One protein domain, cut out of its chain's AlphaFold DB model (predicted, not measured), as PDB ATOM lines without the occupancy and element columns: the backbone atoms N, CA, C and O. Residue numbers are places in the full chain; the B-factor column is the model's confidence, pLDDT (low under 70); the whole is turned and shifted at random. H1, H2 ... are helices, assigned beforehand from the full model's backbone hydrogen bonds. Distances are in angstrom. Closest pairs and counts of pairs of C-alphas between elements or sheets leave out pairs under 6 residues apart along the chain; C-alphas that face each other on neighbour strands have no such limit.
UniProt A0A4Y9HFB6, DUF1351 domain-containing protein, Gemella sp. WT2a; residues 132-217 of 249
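This is residues 132 to 217 of the 249 residues of the protein "DUF1351 domain-containing protein" of Gemella sp. WT2a (UniProt A0A4Y9HFB6). Two long helices, H4 and H6, follow one another along a loose rod, and H5 folds back between them. Short H1, H2 and H3 are strung along H4, and residues 207 to 217 of H6 stick out. The 86 printed residues, class all helix, have six named helices, H1 to H6 in order; the radius of gyration of the C-alphas is 16.9 A, the spans 60 by 24 by 16 A.

H4, residues 156 to 178, measures 32.0 A from C-alpha 156 at (-11.738, -12.872, -11.043). H5 is residues 183 to 193, 16.0 A; H6, residues 196 to 217, 31.6 A, ends at (-22.008, -1.357, 45.093). H1 is residues 132 to 136, H2 141 to 144, H3 147 to 150.

H4, with residues 167 to 175 alone, touches H1; the closest C-alphas, Met 133 and Glu 171, are 5.6 A apart. H4 and H5 form a helical hairpin, a shallow tilt of 27 degrees; closest C-alphas Ile 177 and Arg 183, 5.2 A. H5 touches H6 at a steep tilt of 53 degrees; closest C-alphas His 189 and Ala 199, 4.8 A. Every O i to N i+4 pair is within hydrogen-bond range in H1, H4 and H6, 5 of 7 in H5; H2 and H3 are too short for one.

The C-alphas farthest apart, Lys 152 and Asn 217, are 60.5 A apart. The printed part has no cut, its links are tight, and residue 217 is under pLDDT 70.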
ATOM      1  N   LYS A 132     -22.508 -22.295   6.515       95.94
ATOM      2  CA  LYS A 132     -23.754 -22.341   7.296       95.94
ATOM      3  C   LYS A 132     -23.869 -21.161   8.250       95.94
ATOM      4  O   LYS A 132     -24.967 -20.623   8.394       95.94
ATOM      5  N   MET A 133     -22.777 -20.772   8.906       94.94
ATOM      6  CA  MET A 133     -22.789 -19.644   9.834       94.94
ATOM      7  C   MET A 133     -22.948 -18.325   9.090       94.94
ATOM      8  O   MET A 133     -23.769 -17.511   9.506       94.94
ATOM      9  N   LEU A 134     -22.261 -18.130   7.961       95.62
ATOM     10  CA  LEU A 134     -22.448 -16.917   7.154       95.62
ATOM     11  C   LEU A 134     -23.910 -16.741   6.715       95.62
ATOM     12  O   LEU A 134     -24.426 -15.628   6.773       95.62
ATOM     13  N   VAL A 135     -24.587 -17.830   6.327       95.06
ATOM     14  CA  VAL A 135     -26.024 -17.808   6.000       95.06
ATOM     15  C   VAL A 135     -26.874 -17.527   7.241       95.06
ATOM     16  O   VAL A 135     -27.738 -16.658   7.194       95.06
ATOM     17  N   LYS A 136     -26.628 -18.226   8.358       93.31
ATOM     18  CA  LYS A 136     -27.372 -18.064   9.624       93.31
ATOM     19  C   LYS A 136     -27.338 -16.624  10.142       93.31
ATOM     20  O   LYS A 136     -28.323 -16.159  10.704       93.31
ATOM     21  N   TYR A 137     -26.202 -15.955   9.979       91.12
ATOM     22  CA  TYR A 137     -25.963 -14.595  10.456       91.12
ATOM     23  C   TYR A 137     -26.089 -13.529   9.358       91.12
ATOM     24  O   TYR A 137     -25.707 -12.385   9.586       91.12
ATOM     25  N   GLU A 138     -26.615 -13.897   8.183       91.81
ATOM     26  CA  GLU A 138     -26.907 -12.989   7.065       91.81
ATOM     27  C   GLU A 138     -25.714 -12.101   6.655       91.81
ATOM     28  O   GLU A 138     -25.858 -10.910   6.363       91.81
ATOM     29  N   ILE A 139     -24.505 -12.673   6.615       92.69
ATOM     30  CA  ILE A 139     -23.302 -11.938   6.207       92.69
ATOM     31  C   ILE A 139     -23.407 -11.575   4.721       92.69
ATOM     32  O   ILE A 139     -23.348 -12.434   3.840       92.69
ATOM     33  N   SER A 140     -23.562 -10.281   4.443       92.44
ATOM     34  CA  SER A 140     -23.775  -9.759   3.093       92.44
ATOM     35  C   SER A 140     -22.477  -9.614   2.293       92.44
ATOM     36  O   SER A 140     -21.392  -9.401   2.837       92.44
ATOM     37  N   TYR A 141     -22.611  -9.607   0.962       94.38
ATOM     38  CA  TYR A 141     -21.514  -9.291   0.042       94.38
ATOM     39  C   TYR A 141     -20.852  -7.942   0.364       94.38
ATOM     40  O   TYR A 141     -19.629  -7.843   0.401       94.38
ATOM     41  N   SER A 142     -21.648  -6.910   0.663       93.06
ATOM     42  CA  SER A 142     -21.147  -5.559   0.955       93.06
ATOM     43  C   SER A 142     -20.215  -5.497   2.167       93.06
ATOM     44  O   SER A 142     -19.374  -4.607   2.231       93.06
ATOM     45  N   ARG A 143     -20.335  -6.443   3.108       91.56
ATOM     46  CA  ARG A 143     -19.465  -6.546   4.287       91.56
ATOM     47  C   ARG A 143     -18.061  -7.047   3.939       91.56
ATOM     48  O   ARG A 143     -17.095  -6.694   4.605       91.56
ATOM     49  N   LEU A 144     -17.979  -7.909   2.930       92.94
ATOM     50  CA  LEU A 144     -16.770  -8.615   2.505       92.94
ATOM     51  C   LEU A 144     -16.088  -7.953   1.308       92.94
ATOM     52  O   LEU A 144     -14.901  -8.187   1.062       92.94
ATOM     53  N   PHE A 145     -16.846  -7.147   0.571       93.94
ATOM     54  CA  PHE A 145     -16.386  -6.432  -0.601       93.94
ATOM     55  C   PHE A 145     -15.257  -5.455  -0.275       93.94
ATOM     56  O   PHE A 145     -15.311  -4.697   0.693       93.94
ATOM     57  N   GLU A 146     -14.271  -5.410  -1.166       94.44
ATOM     58  CA  GLU A 146     -13.229  -4.400  -1.157       94.44
ATOM     59  C   GLU A 146     -13.083  -3.744  -2.528       94.44
ATOM     60  O   GLU A 146     -13.032  -4.424  -3.551       94.44
ATOM     61  N   SER A 147     -12.904  -2.419  -2.545       94.56
ATOM     62  CA  SER A 147     -12.732  -1.638  -3.782       94.56
ATOM     63  C   SER A 147     -11.606  -2.178  -4.678       94.56
ATOM     64  O   SER A 147     -11.745  -2.227  -5.902       94.56
ATOM     65  N   ARG A 148     -10.525  -2.703  -4.072       95.00
ATOM     66  CA  ARG A 148      -9.393  -3.307  -4.796       95.00
ATOM     67  C   ARG A 148      -9.803  -4.454  -5.726       95.00
ATOM     68  O   ARG A 148      -9.128  -4.681  -6.726       95.00
ATOM     69  N   TYR A 149     -10.911  -5.145  -5.445       96.00
ATOM     70  CA  TYR A 149     -11.416  -6.229  -6.289       96.00
ATOM     71  C   TYR A 149     -11.829  -5.758  -7.680       96.00
ATOM     72  O   TYR A 149     -11.783  -6.542  -8.628       96.00
ATOM     73  N   LEU A 150     -12.163  -4.478  -7.842       94.81
ATOM     74  CA  LEU A 150     -12.516  -3.911  -9.141       94.81
ATOM     75  C   LEU A 150     -11.287  -3.508  -9.971       94.81
ATOM     76  O   LEU A 150     -11.416  -3.294 -11.173       94.81
ATOM     77  N   ASN A 151     -10.082  -3.504  -9.389       93.06
ATOM     78  CA  ASN A 151      -8.851  -3.150 -10.099       93.06
ATOM     79  C   ASN A 151      -8.574  -4.113 -11.262       93.06
ATOM     80  O   ASN A 151      -8.650  -5.332 -11.091       93.06
ATOM     81  N   LYS A 152      -8.161  -3.590 -12.424       87.94
ATOM     82  CA  LYS A 152      -7.832  -4.401 -13.619       87.94
ATOM     83  C   LYS A 152      -6.760  -5.473 -13.349       87.94
ATOM     84  O   LYS A 152      -6.777  -6.532 -13.961       87.94
ATOM     85  N   THR A 153      -5.861  -5.235 -12.391       90.75
ATOM     86  CA  THR A 153      -4.784  -6.163 -11.998       90.75
ATOM     87  C   THR A 153      -5.255  -7.368 -11.173       90.75
ATOM     88  O   THR A 153      -4.535  -8.366 -11.079       90.75
ATOM     89  N   MET A 154      -6.448  -7.304 -10.574       93.62
ATOM     90  CA  MET A 154      -7.040  -8.423  -9.841       93.62
ATOM     91  C   MET A 154      -7.916  -9.247 -10.783       93.62
ATOM     92  O   MET A 154      -9.000  -8.812 -11.164       93.62
ATOM     93  N   SER A 155      -7.467 -10.438 -11.172       95.31
ATOM     94  CA  SER A 155      -8.310 -11.363 -11.934       95.31
ATOM     95  C   SER A 155      -9.479 -11.867 -11.082       95.31
ATOM     96  O   SER A 155      -9.385 -11.897  -9.857       95.31
ATOM     97  N   ILE A 156     -10.566 -12.301 -11.730       95.56
ATOM     98  CA  ILE A 156     -11.738 -12.872 -11.043       95.56
ATOM     99  C   ILE A 156     -11.326 -14.029 -10.122       95.56
ATOM    100  O   ILE A 156     -11.748 -14.052  -8.974       95.56
ATOM    101  N   ASN A 157     -10.426 -14.908 -10.576       95.62
ATOM    102  CA  ASN A 157      -9.932 -16.028  -9.768       95.62
ATOM    103  C   ASN A 157      -9.215 -15.554  -8.494       95.62
ATOM    104  O   ASN A 157      -9.513 -16.042  -7.416       95.62
ATOM    105  N   LYS A 158      -8.337 -14.540  -8.585       96.81
ATOM    106  CA  LYS A 158      -7.653 -13.988  -7.400       96.81
ATOM    107  C   LYS A 158      -8.632 -13.371  -6.401       96.81
ATOM    108  O   LYS A 158      -8.392 -13.420  -5.201       96.81
ATOM    109  N   VAL A 159      -9.693 -12.735  -6.898       97.06
ATOM    110  CA  VAL A 159     -10.752 -12.186  -6.042       97.06
ATOM    111  C   VAL A 159     -11.543 -13.313  -5.385       97.06
ATOM    112  O   VAL A 159     -11.852 -13.220  -4.202       97.06
ATOM    113  N   GLU A 160     -11.863 -14.370  -6.130       96.56
ATOM    114  CA  GLU A 160     -12.553 -15.543  -5.597       96.56
ATOM    115  C   GLU A 160     -11.734 -16.238  -4.505       96.56
ATOM    116  O   GLU A 160     -12.289 -16.512  -3.445       96.56
ATOM    117  N   ASP A 161     -10.433 -16.444  -4.716       97.06
ATOM    118  CA  ASP A 161      -9.541 -17.060  -3.727       97.06
ATOM    119  C   ASP A 161      -9.503 -16.246  -2.417       97.06
ATOM    120  O   ASP A 161      -9.721 -16.796  -1.337       97.06
ATOM    121  N   ASP A 162      -9.322 -14.920  -2.505       96.81
ATOM    122  CA  ASP A 162      -9.317 -14.022  -1.335       96.81
ATOM    123  C   ASP A 162     -10.689 -13.978  -0.632       96.81
ATOM    124  O   ASP A 162     -10.772 -13.897   0.596       96.81
ATOM    125  N   LEU A 163     -11.790 -14.054  -1.390       96.56
ATOM    126  CA  LEU A 163     -13.133 -14.156  -0.814       96.56
ATOM    127  C   LEU A 163     -13.327 -15.480  -0.073       96.56
ATOM    128  O   LEU A 163     -13.854 -15.462   1.038       96.56
ATOM    129  N   VAL A 164     -12.909 -16.604  -0.654       96.69
ATOM    130  CA  VAL A 164     -13.015 -17.932  -0.032       96.69
ATOM    131  C   VAL A 164     -12.236 -17.970   1.280       96.69
ATOM    132  O   VAL A 164     -12.811 -18.340   2.303       96.69
ATOM    133  N   GLU A 165     -10.987 -17.498   1.290       96.81
ATOM    134  CA  GLU A 165     -10.158 -17.444   2.501       96.81
ATOM    135  C   GLU A 165     -10.828 -16.615   3.612       96.81
ATOM    136  O   GLU A 165     -10.919 -17.035   4.772       96.81
ATOM    137  N   LYS A 166     -11.383 -15.449   3.263       96.00
ATOM    138  CA  LYS A 166     -12.134 -14.623   4.220       96.00
ATOM    139  C   LYS A 166     -13.399 -15.306   4.723       96.00
ATOM    140  O   LYS A 166     -13.688 -15.221   5.916       96.00
ATOM    141  N   MET A 167     -14.169 -15.930   3.835       97.00
ATOM    142  CA  MET A 167     -15.410 -16.618   4.194       97.00
ATOM    143  C   MET A 167     -15.133 -17.793   5.130       97.00
ATOM    144  O   MET A 167     -15.848 -17.952   6.116       97.00
ATOM    145  N   GLU A 168     -14.067 -18.559   4.887       97.56
ATOM    146  CA  GLU A 168     -13.618 -19.637   5.774       97.56
ATOM    147  C   GLU A 168     -13.237 -19.121   7.160       97.56
ATOM    148  O   GLU A 168     -13.702 -19.669   8.163       97.56
ATOM    149  N   ARG A 169     -12.457 -18.037   7.232       97.19
ATOM    150  CA  ARG A 169     -12.101 -17.410   8.510       97.19
ATOM    151  C   ARG A 169     -13.342 -16.963   9.283       97.19
ATOM    152  O   ARG A 169     -13.479 -17.279  10.460       97.19
ATOM    153  N   ILE A 170     -14.264 -16.263   8.623       96.75
ATOM    154  CA  ILE A 170     -15.490 -15.765   9.265       96.75
ATOM    155  C   ILE A 170     -16.390 -16.921   9.705       96.75
ATOM    156  O   ILE A 170     -16.969 -16.869  10.785       96.75
ATOM    157  N   GLU A 171     -16.497 -17.984   8.908       97.06
ATOM    158  CA  GLU A 171     -17.255 -19.179   9.281       97.06
ATOM    159  C   GLU A 171     -16.683 -19.801  10.560       97.06
ATOM    160  O   GLU A 171     -17.443 -20.171  11.458       97.06
ATOM    161  N   GLN A 172     -15.356 -19.897  10.674       97.06
ATOM    162  CA  GLN A 172     -14.689 -20.404  11.876       97.06
ATOM    163  C   GLN A 172     -14.926 -19.489  13.083       97.06
ATOM    164  O   GLN A 172     -15.333 -19.979  14.139       97.06
ATOM    165  N   ASP A 173     -14.758 -18.177  12.919       97.06
ATOM    166  CA  ASP A 173     -14.988 -17.192  13.977       97.06
ATOM    167  C   ASP A 173     -16.430 -17.250  14.502       97.06
ATOM    168  O   ASP A 173     -16.663 -17.339  15.708       97.06
ATOM    169  N   LEU A 174     -17.414 -17.260  13.600       96.50
ATOM    170  CA  LEU A 174     -18.830 -17.331  13.964       96.50
ATOM    171  C   LEU A 174     -19.176 -18.660  14.644       96.50
ATOM    172  O   LEU A 174     -19.969 -18.669  15.584       96.50
ATOM    173  N   ASN A 175     -18.555 -19.770  14.231       96.50
ATOM    174  CA  ASN A 175     -18.699 -21.055  14.921       96.50
ATOM    175  C   ASN A 175     -18.131 -21.025  16.350       96.50
ATOM    176  O   ASN A 175     -18.677 -21.691  17.232       96.50
ATOM    177  N   LEU A 176     -17.039 -20.294  16.593       95.81
ATOM    178  CA  LEU A 176     -16.488 -20.104  17.940       95.81
ATOM    179  C   LEU A 176     -17.412 -19.230  18.793       95.81
ATOM    180  O   LEU A 176     -17.703 -19.582  19.935       95.81
ATOM    181  N   ILE A 177     -17.915 -18.136  18.220       95.69
ATOM    182  CA  ILE A 177     -18.841 -17.219  18.891       95.69
ATOM    183  C   ILE A 177     -20.147 -17.932  19.258       95.69
ATOM    184  O   ILE A 177     -20.609 -17.787  20.387       95.69
ATOM    185  N   ASP A 178     -20.729 -18.734  18.361       94.50
ATOM    186  CA  ASP A 178     -22.016 -19.410  18.600       94.50
ATOM    187  C   ASP A 178     -21.969 -20.416  19.762       94.50
ATOM    188  O   ASP A 178     -22.993 -20.678  20.394       94.50
ATOM    189  N   LYS A 179     -20.780 -20.957  20.064       94.75
ATOM    190  CA  LYS A 179     -20.539 -21.898  21.170       94.75
ATOM    191  C   LYS A 179     -20.230 -21.218  22.507       94.75
ATOM    192  O   LYS A 179     -20.095 -21.920  23.505       94.75
ATOM    193  N   HIS A 180     -20.074 -19.896  22.536       95.12
ATOM    194  CA  HIS A 180     -19.678 -19.155  23.731       95.12
ATOM    195  C   HIS A 180     -20.896 -18.693  24.550       95.12
ATOM    196  O   HIS A 180     -21.920 -18.315  23.985       95.12
ATOM    197  N   ASP A 181     -20.781 -18.645  25.881       93.19
ATOM    198  CA  ASP A 181     -21.890 -18.246  26.766       93.19
ATOM    199  C   ASP A 181     -22.388 -16.818  26.462       93.19
ATOM    200  O   ASP A 181     -23.583 -16.572  26.304       93.19
ATOM    201  N   ASP A 182     -21.461 -15.874  26.274       93.19
ATOM    202  CA  ASP A 182     -21.756 -14.483  25.892       93.19
ATOM    203  C   ASP A 182     -21.899 -14.260  24.371       93.19
ATOM    204  O   ASP A 182     -21.584 -13.176  23.866       93.19
ATOM    205  N   ARG A 183     -22.350 -15.271  23.611       92.19
ATOM    206  CA  ARG A 183     -22.403 -15.231  22.133       92.19
ATOM    207  C   ARG A 183     -23.034 -13.963  21.559       92.19
ATOM    208  O   ARG A 183     -22.553 -13.454  20.557       92.19
ATOM    209  N   ASN A 184     -24.099 -13.443  22.176       90.38
ATOM    210  CA  ASN A 184     -24.837 -12.296  21.644       90.38
ATOM    211  C   ASN A 184     -23.974 -11.027  21.685       90.38
ATOM    212  O   ASN A 184     -23.887 -10.305  20.696       90.38
ATOM    213  N   THR A 185     -23.297 -10.786  22.810       90.94
ATOM    214  CA  THR A 185     -22.400  -9.638  22.991       90.94
ATOM    215  C   THR A 185     -21.174  -9.761  22.089       90.94
ATOM    216  O   THR A 185     -20.824  -8.815  21.383       90.94
ATOM    217  N   LEU A 186     -20.568 -10.955  22.025       93.06
ATOM    218  CA  LEU A 186     -19.447 -11.220  21.116       93.06
ATOM    219  C   LEU A 186     -19.824 -11.005  19.657       93.06
ATOM    220  O   LEU A 186     -19.068 -10.375  18.923       93.06
ATOM    221  N   PHE A 187     -20.995 -11.487  19.244       92.56
ATOM    222  CA  PHE A 187     -21.483 -11.324  17.884       92.56
ATOM    223  C   PHE A 187     -21.645  -9.845  17.514       92.56
ATOM    224  O   PHE A 187     -21.174  -9.430  16.456       92.56
ATOM    225  N   ILE A 188     -22.219  -9.025  18.405       91.50
ATOM    226  CA  ILE A 188     -22.347  -7.571  18.195       91.50
ATOM    227  C   ILE A 188     -20.972  -6.920  18.015       91.50
ATOM    228  O   ILE A 188     -20.782  -6.125  17.092       91.50
ATOM    229  N   HIS A 189     -19.998  -7.245  18.868       91.44
ATOM    230  CA  HIS A 189     -18.661  -6.668  18.736       91.44
ATOM    231  C   HIS A 189     -17.954  -7.136  17.466       91.44
ATOM    232  O   HIS A 189     -17.357  -6.305  16.777       91.44
ATOM    233  N   TYR A 190     -18.061  -8.425  17.146       94.44
ATOM    234  CA  TYR A 190     -17.461  -9.040  15.969       94.44
ATOM    235  C   TYR A 190     -17.996  -8.437  14.676       94.44
ATOM    236  O   TYR A 190     -17.221  -8.085  13.788       94.44
ATOM    237  N   LEU A 191     -19.310  -8.233  14.583       90.62
ATOM    238  CA  LEU A 191     -19.924  -7.635  13.406       90.62
ATOM    239  C   LEU A 191     -19.433  -6.219  13.113       90.62
ATOM    240  O   LEU A 191     -19.718  -5.748  12.026       90.62
ATOM    241  N   ASN A 192     -18.703  -5.525  13.991       87.06
ATOM    242  CA  ASN A 192     -18.180  -4.193  13.673       87.06
ATOM    243  C   ASN A 192     -16.968  -4.231  12.737       87.06
ATOM    244  O   ASN A 192     -16.849  -3.380  11.856       87.06
ATOM    245  N   ASN A 193     -16.088  -5.214  12.891       88.31
ATOM    246  CA  ASN A 193     -14.778  -5.258  12.229       88.31
ATOM    247  C   ASN A 193     -14.396  -6.654  11.702       88.31
ATOM    248  O   ASN A 193     -13.331  -6.794  11.108       88.31
ATOM    249  N   LEU A 194     -15.245  -7.667  11.908       93.12
ATOM    250  CA  LEU A 194     -14.983  -9.078  11.607       93.12
ATOM    251  C   LEU A 194     -13.660  -9.575  12.213       93.12
ATOM    252  O   LEU A 194     -12.915 -10.325  11.583       93.12
ATOM    253  N   ASN A 195     -13.357  -9.115  13.432       94.31
ATOM    254  CA  ASN A 195     -12.160  -9.478  14.178       94.31
ATOM    255  C   ASN A 195     -12.546 -10.080  15.533       94.31
ATOM    256  O   ASN A 195     -12.989  -9.382  16.450       94.31
ATOM    257  N   ILE A 196     -12.356 -11.393  15.656       94.56
ATOM    258  CA  ILE A 196     -12.715 -12.150  16.854       94.56
ATOM    259  C   ILE A 196     -11.877 -11.748  18.072       94.56
ATOM    260  O   ILE A 196     -12.418 -11.616  19.167       94.56
ATOM    261  N   THR A 197     -10.586 -11.464  17.889       94.88
ATOM    262  CA  THR A 197      -9.692 -11.042  18.975       94.88
ATOM    263  C   THR A 197     -10.156  -9.725  19.585       94.88
ATOM    264  O   THR A 197     -10.282  -9.620  20.802       94.88
ATOM    265  N   GLU A 198     -10.480  -8.734  18.751       94.31
ATOM    266  CA  GLU A 198     -10.970  -7.444  19.244       94.31
ATOM    267  C   GLU A 198     -12.347  -7.580  19.915       94.31
ATOM    268  O   GLU A 198     -12.613  -6.907  20.913       94.31
ATOM    269  N   ALA A 199     -13.206  -8.475  19.415       94.31
ATOM    270  CA  ALA A 199     -14.494  -8.770  20.040       94.31
ATOM    271  C   ALA A 199     -14.330  -9.344  21.457       94.31
ATOM    272  O   ALA A 199     -14.984  -8.869  22.388       94.31
ATOM    273  N   PHE A 200     -13.412 -10.296  21.641       94.38
ATOM    274  CA  PHE A 200     -13.091 -10.850  22.959       94.38
ATOM    275  C   PHE A 200     -12.484  -9.807  23.899       94.38
ATOM    276  O   PHE A 200     -12.928  -9.695  25.040       94.38
ATOM    277  N   SER A 201     -11.539  -8.990  23.422       94.94
ATOM    278  CA  SER A 201     -10.947  -7.925  24.242       94.94
ATOM    279  C   SER A 201     -11.978  -6.898  24.722       94.94
ATOM    280  O   SER A 201     -11.840  -6.361  25.820       94.94
ATOM    281  N   LYS A 202     -13.009  -6.599  23.920       92.81
ATOM    282  CA  LYS A 202     -14.112  -5.714  24.334       92.81
ATOM    283  C   LYS A 202     -14.988  -6.370  25.397       92.81
ATOM    284  O   LYS A 202     -15.216  -5.753  26.434       92.81
ATOM    285  N   LEU A 203     -15.389  -7.625  25.184       93.00
ATOM    286  CA  LEU A 203     -16.182  -8.375  26.160       93.00
ATOM    287  C   LEU A 203     -15.471  -8.466  27.521       93.00
ATOM    288  O   LEU A 203     -16.102  -8.299  28.562       93.00
ATOM    289  N   GLU A 204     -14.168  -8.744  27.524       93.12
ATOM    290  CA  GLU A 204     -13.389  -8.872  28.757       93.12
ATOM    291  C   GLU A 204     -13.367  -7.560  29.550       93.12
ATOM    292  O   GLU A 204     -13.713  -7.557  30.732       93.12
ATOM    293  N   LYS A 205     -13.104  -6.433  28.876       92.75
ATOM    294  CA  LYS A 205     -13.170  -5.097  29.488       92.75
ATOM    295  C   LYS A 205     -14.551  -4.785  30.058       92.75
ATOM    296  O   LYS A 205     -14.655  -4.261  31.163       92.75
ATOM    297  N   GLU A 206     -15.621  -5.116  29.339       90.88
ATOM    298  CA  GLU A 206     -16.987  -4.915  29.836       90.88
ATOM    299  C   GLU A 206     -17.259  -5.750  31.093       90.88
ATOM    300  O   GLU A 206     -17.828  -5.247  32.065       90.88
ATOM    301  N   LYS A 207     -16.795  -7.004  31.127       91.88
ATOM    302  CA  LYS A 207     -16.913  -7.860  32.313       91.88
ATOM    303  C   LYS A 207     -16.119  -7.322  33.500       91.88
ATOM    304  O   LYS A 207     -16.623  -7.389  34.621       91.88
ATOM    305  N   GLU A 208     -14.916  -6.800  33.284       92.19
ATOM    306  CA  GLU A 208     -14.113  -6.155  34.331       92.19
ATOM    307  C   GLU A 208     -14.815  -4.920  34.900       92.19
ATOM    308  O   GLU A 208     -14.952  -4.804  36.119       92.19
ATOM    309  N   ILE A 209     -15.351  -4.052  34.038       88.62
ATOM    310  CA  ILE A 209     -16.108  -2.863  34.457       88.62
ATOM    311  C   ILE A 209     -17.340  -3.272  35.272       88.62
ATOM    312  O   ILE A 209     -17.592  -2.721  36.342       88.62
ATOM    313  N   VAL A 210     -18.096  -4.275  34.816       88.75
ATOM    314  CA  VAL A 210     -19.274  -4.773  35.545       88.75
ATOM    315  C   VAL A 210     -18.887  -5.376  36.899       88.75
ATOM    316  O   VAL A 210     -19.634  -5.209  37.865       88.75
ATOM    317  N   LYS A 211     -17.746  -6.070  37.000       89.69
ATOM    318  CA  LYS A 211     -17.231  -6.580  38.282       89.69
ATOM    319  C   LYS A 211     -16.865  -5.436  39.226       89.69
ATOM    320  O   LYS A 211     -17.373  -5.430  40.342       89.69
ATOM    321  N   ALA A 212     -16.108  -4.443  38.758       87.44
ATOM    322  CA  ALA A 212     -15.739  -3.272  39.552       87.44
ATOM    323  C   ALA A 212     -16.979  -2.514  40.065       87.44
ATOM    324  O   ALA A 212     -17.086  -2.227  41.253       87.44
ATOM    325  N   ILE A 213     -17.988  -2.301  39.210       81.38
ATOM    326  CA  ILE A 213     -19.260  -1.672  39.608       81.38
ATOM    327  C   ILE A 213     -19.993  -2.507  40.672       81.38
ATOM    328  O   ILE A 213     -20.610  -1.953  41.583       81.38
ATOM    329  N   LYS A 214     -19.982  -3.840  40.571       80.81
ATOM    330  CA  LYS A 214     -20.618  -4.717  41.572       80.81
ATOM    331  C   LYS A 214     -19.873  -4.693  42.908       80.81
ATOM    332  O   LYS A 214     -20.531  -4.692  43.946       80.81
ATOM    333  N   GLU A 215     -18.545  -4.663  42.885       78.50
ATOM    334  CA  GLU A 215     -17.696  -4.556  44.077       78.50
ATOM    335  C   GLU A 215     -17.893  -3.207  44.784       78.50
ATOM    336  O   GLU A 215     -18.160  -3.186  45.989       78.50
ATOM    337  N   ASP A 216     -17.917  -2.105  44.030       72.38
ATOM    338  CA  ASP A 216     -18.233  -0.771  44.551       72.38
ATOM    339  C   ASP A 216     -19.635  -0.726  45.181       72.38
ATOM    340  O   ASP A 216     -19.807  -0.215  46.291       72.38
ATOM    341  N   ASN A 217     -20.648  -1.325  44.544       60.19
ATOM    342  CA  ASN A 217     -22.008  -1.357  45.093       60.19
ATOM    343  C   ASN A 217     -22.143  -2.231  46.357       60.19
ATOM    344  O   ASN A 217     -22.921  -1.883  47.247       60.19
TER     345      ASN A 217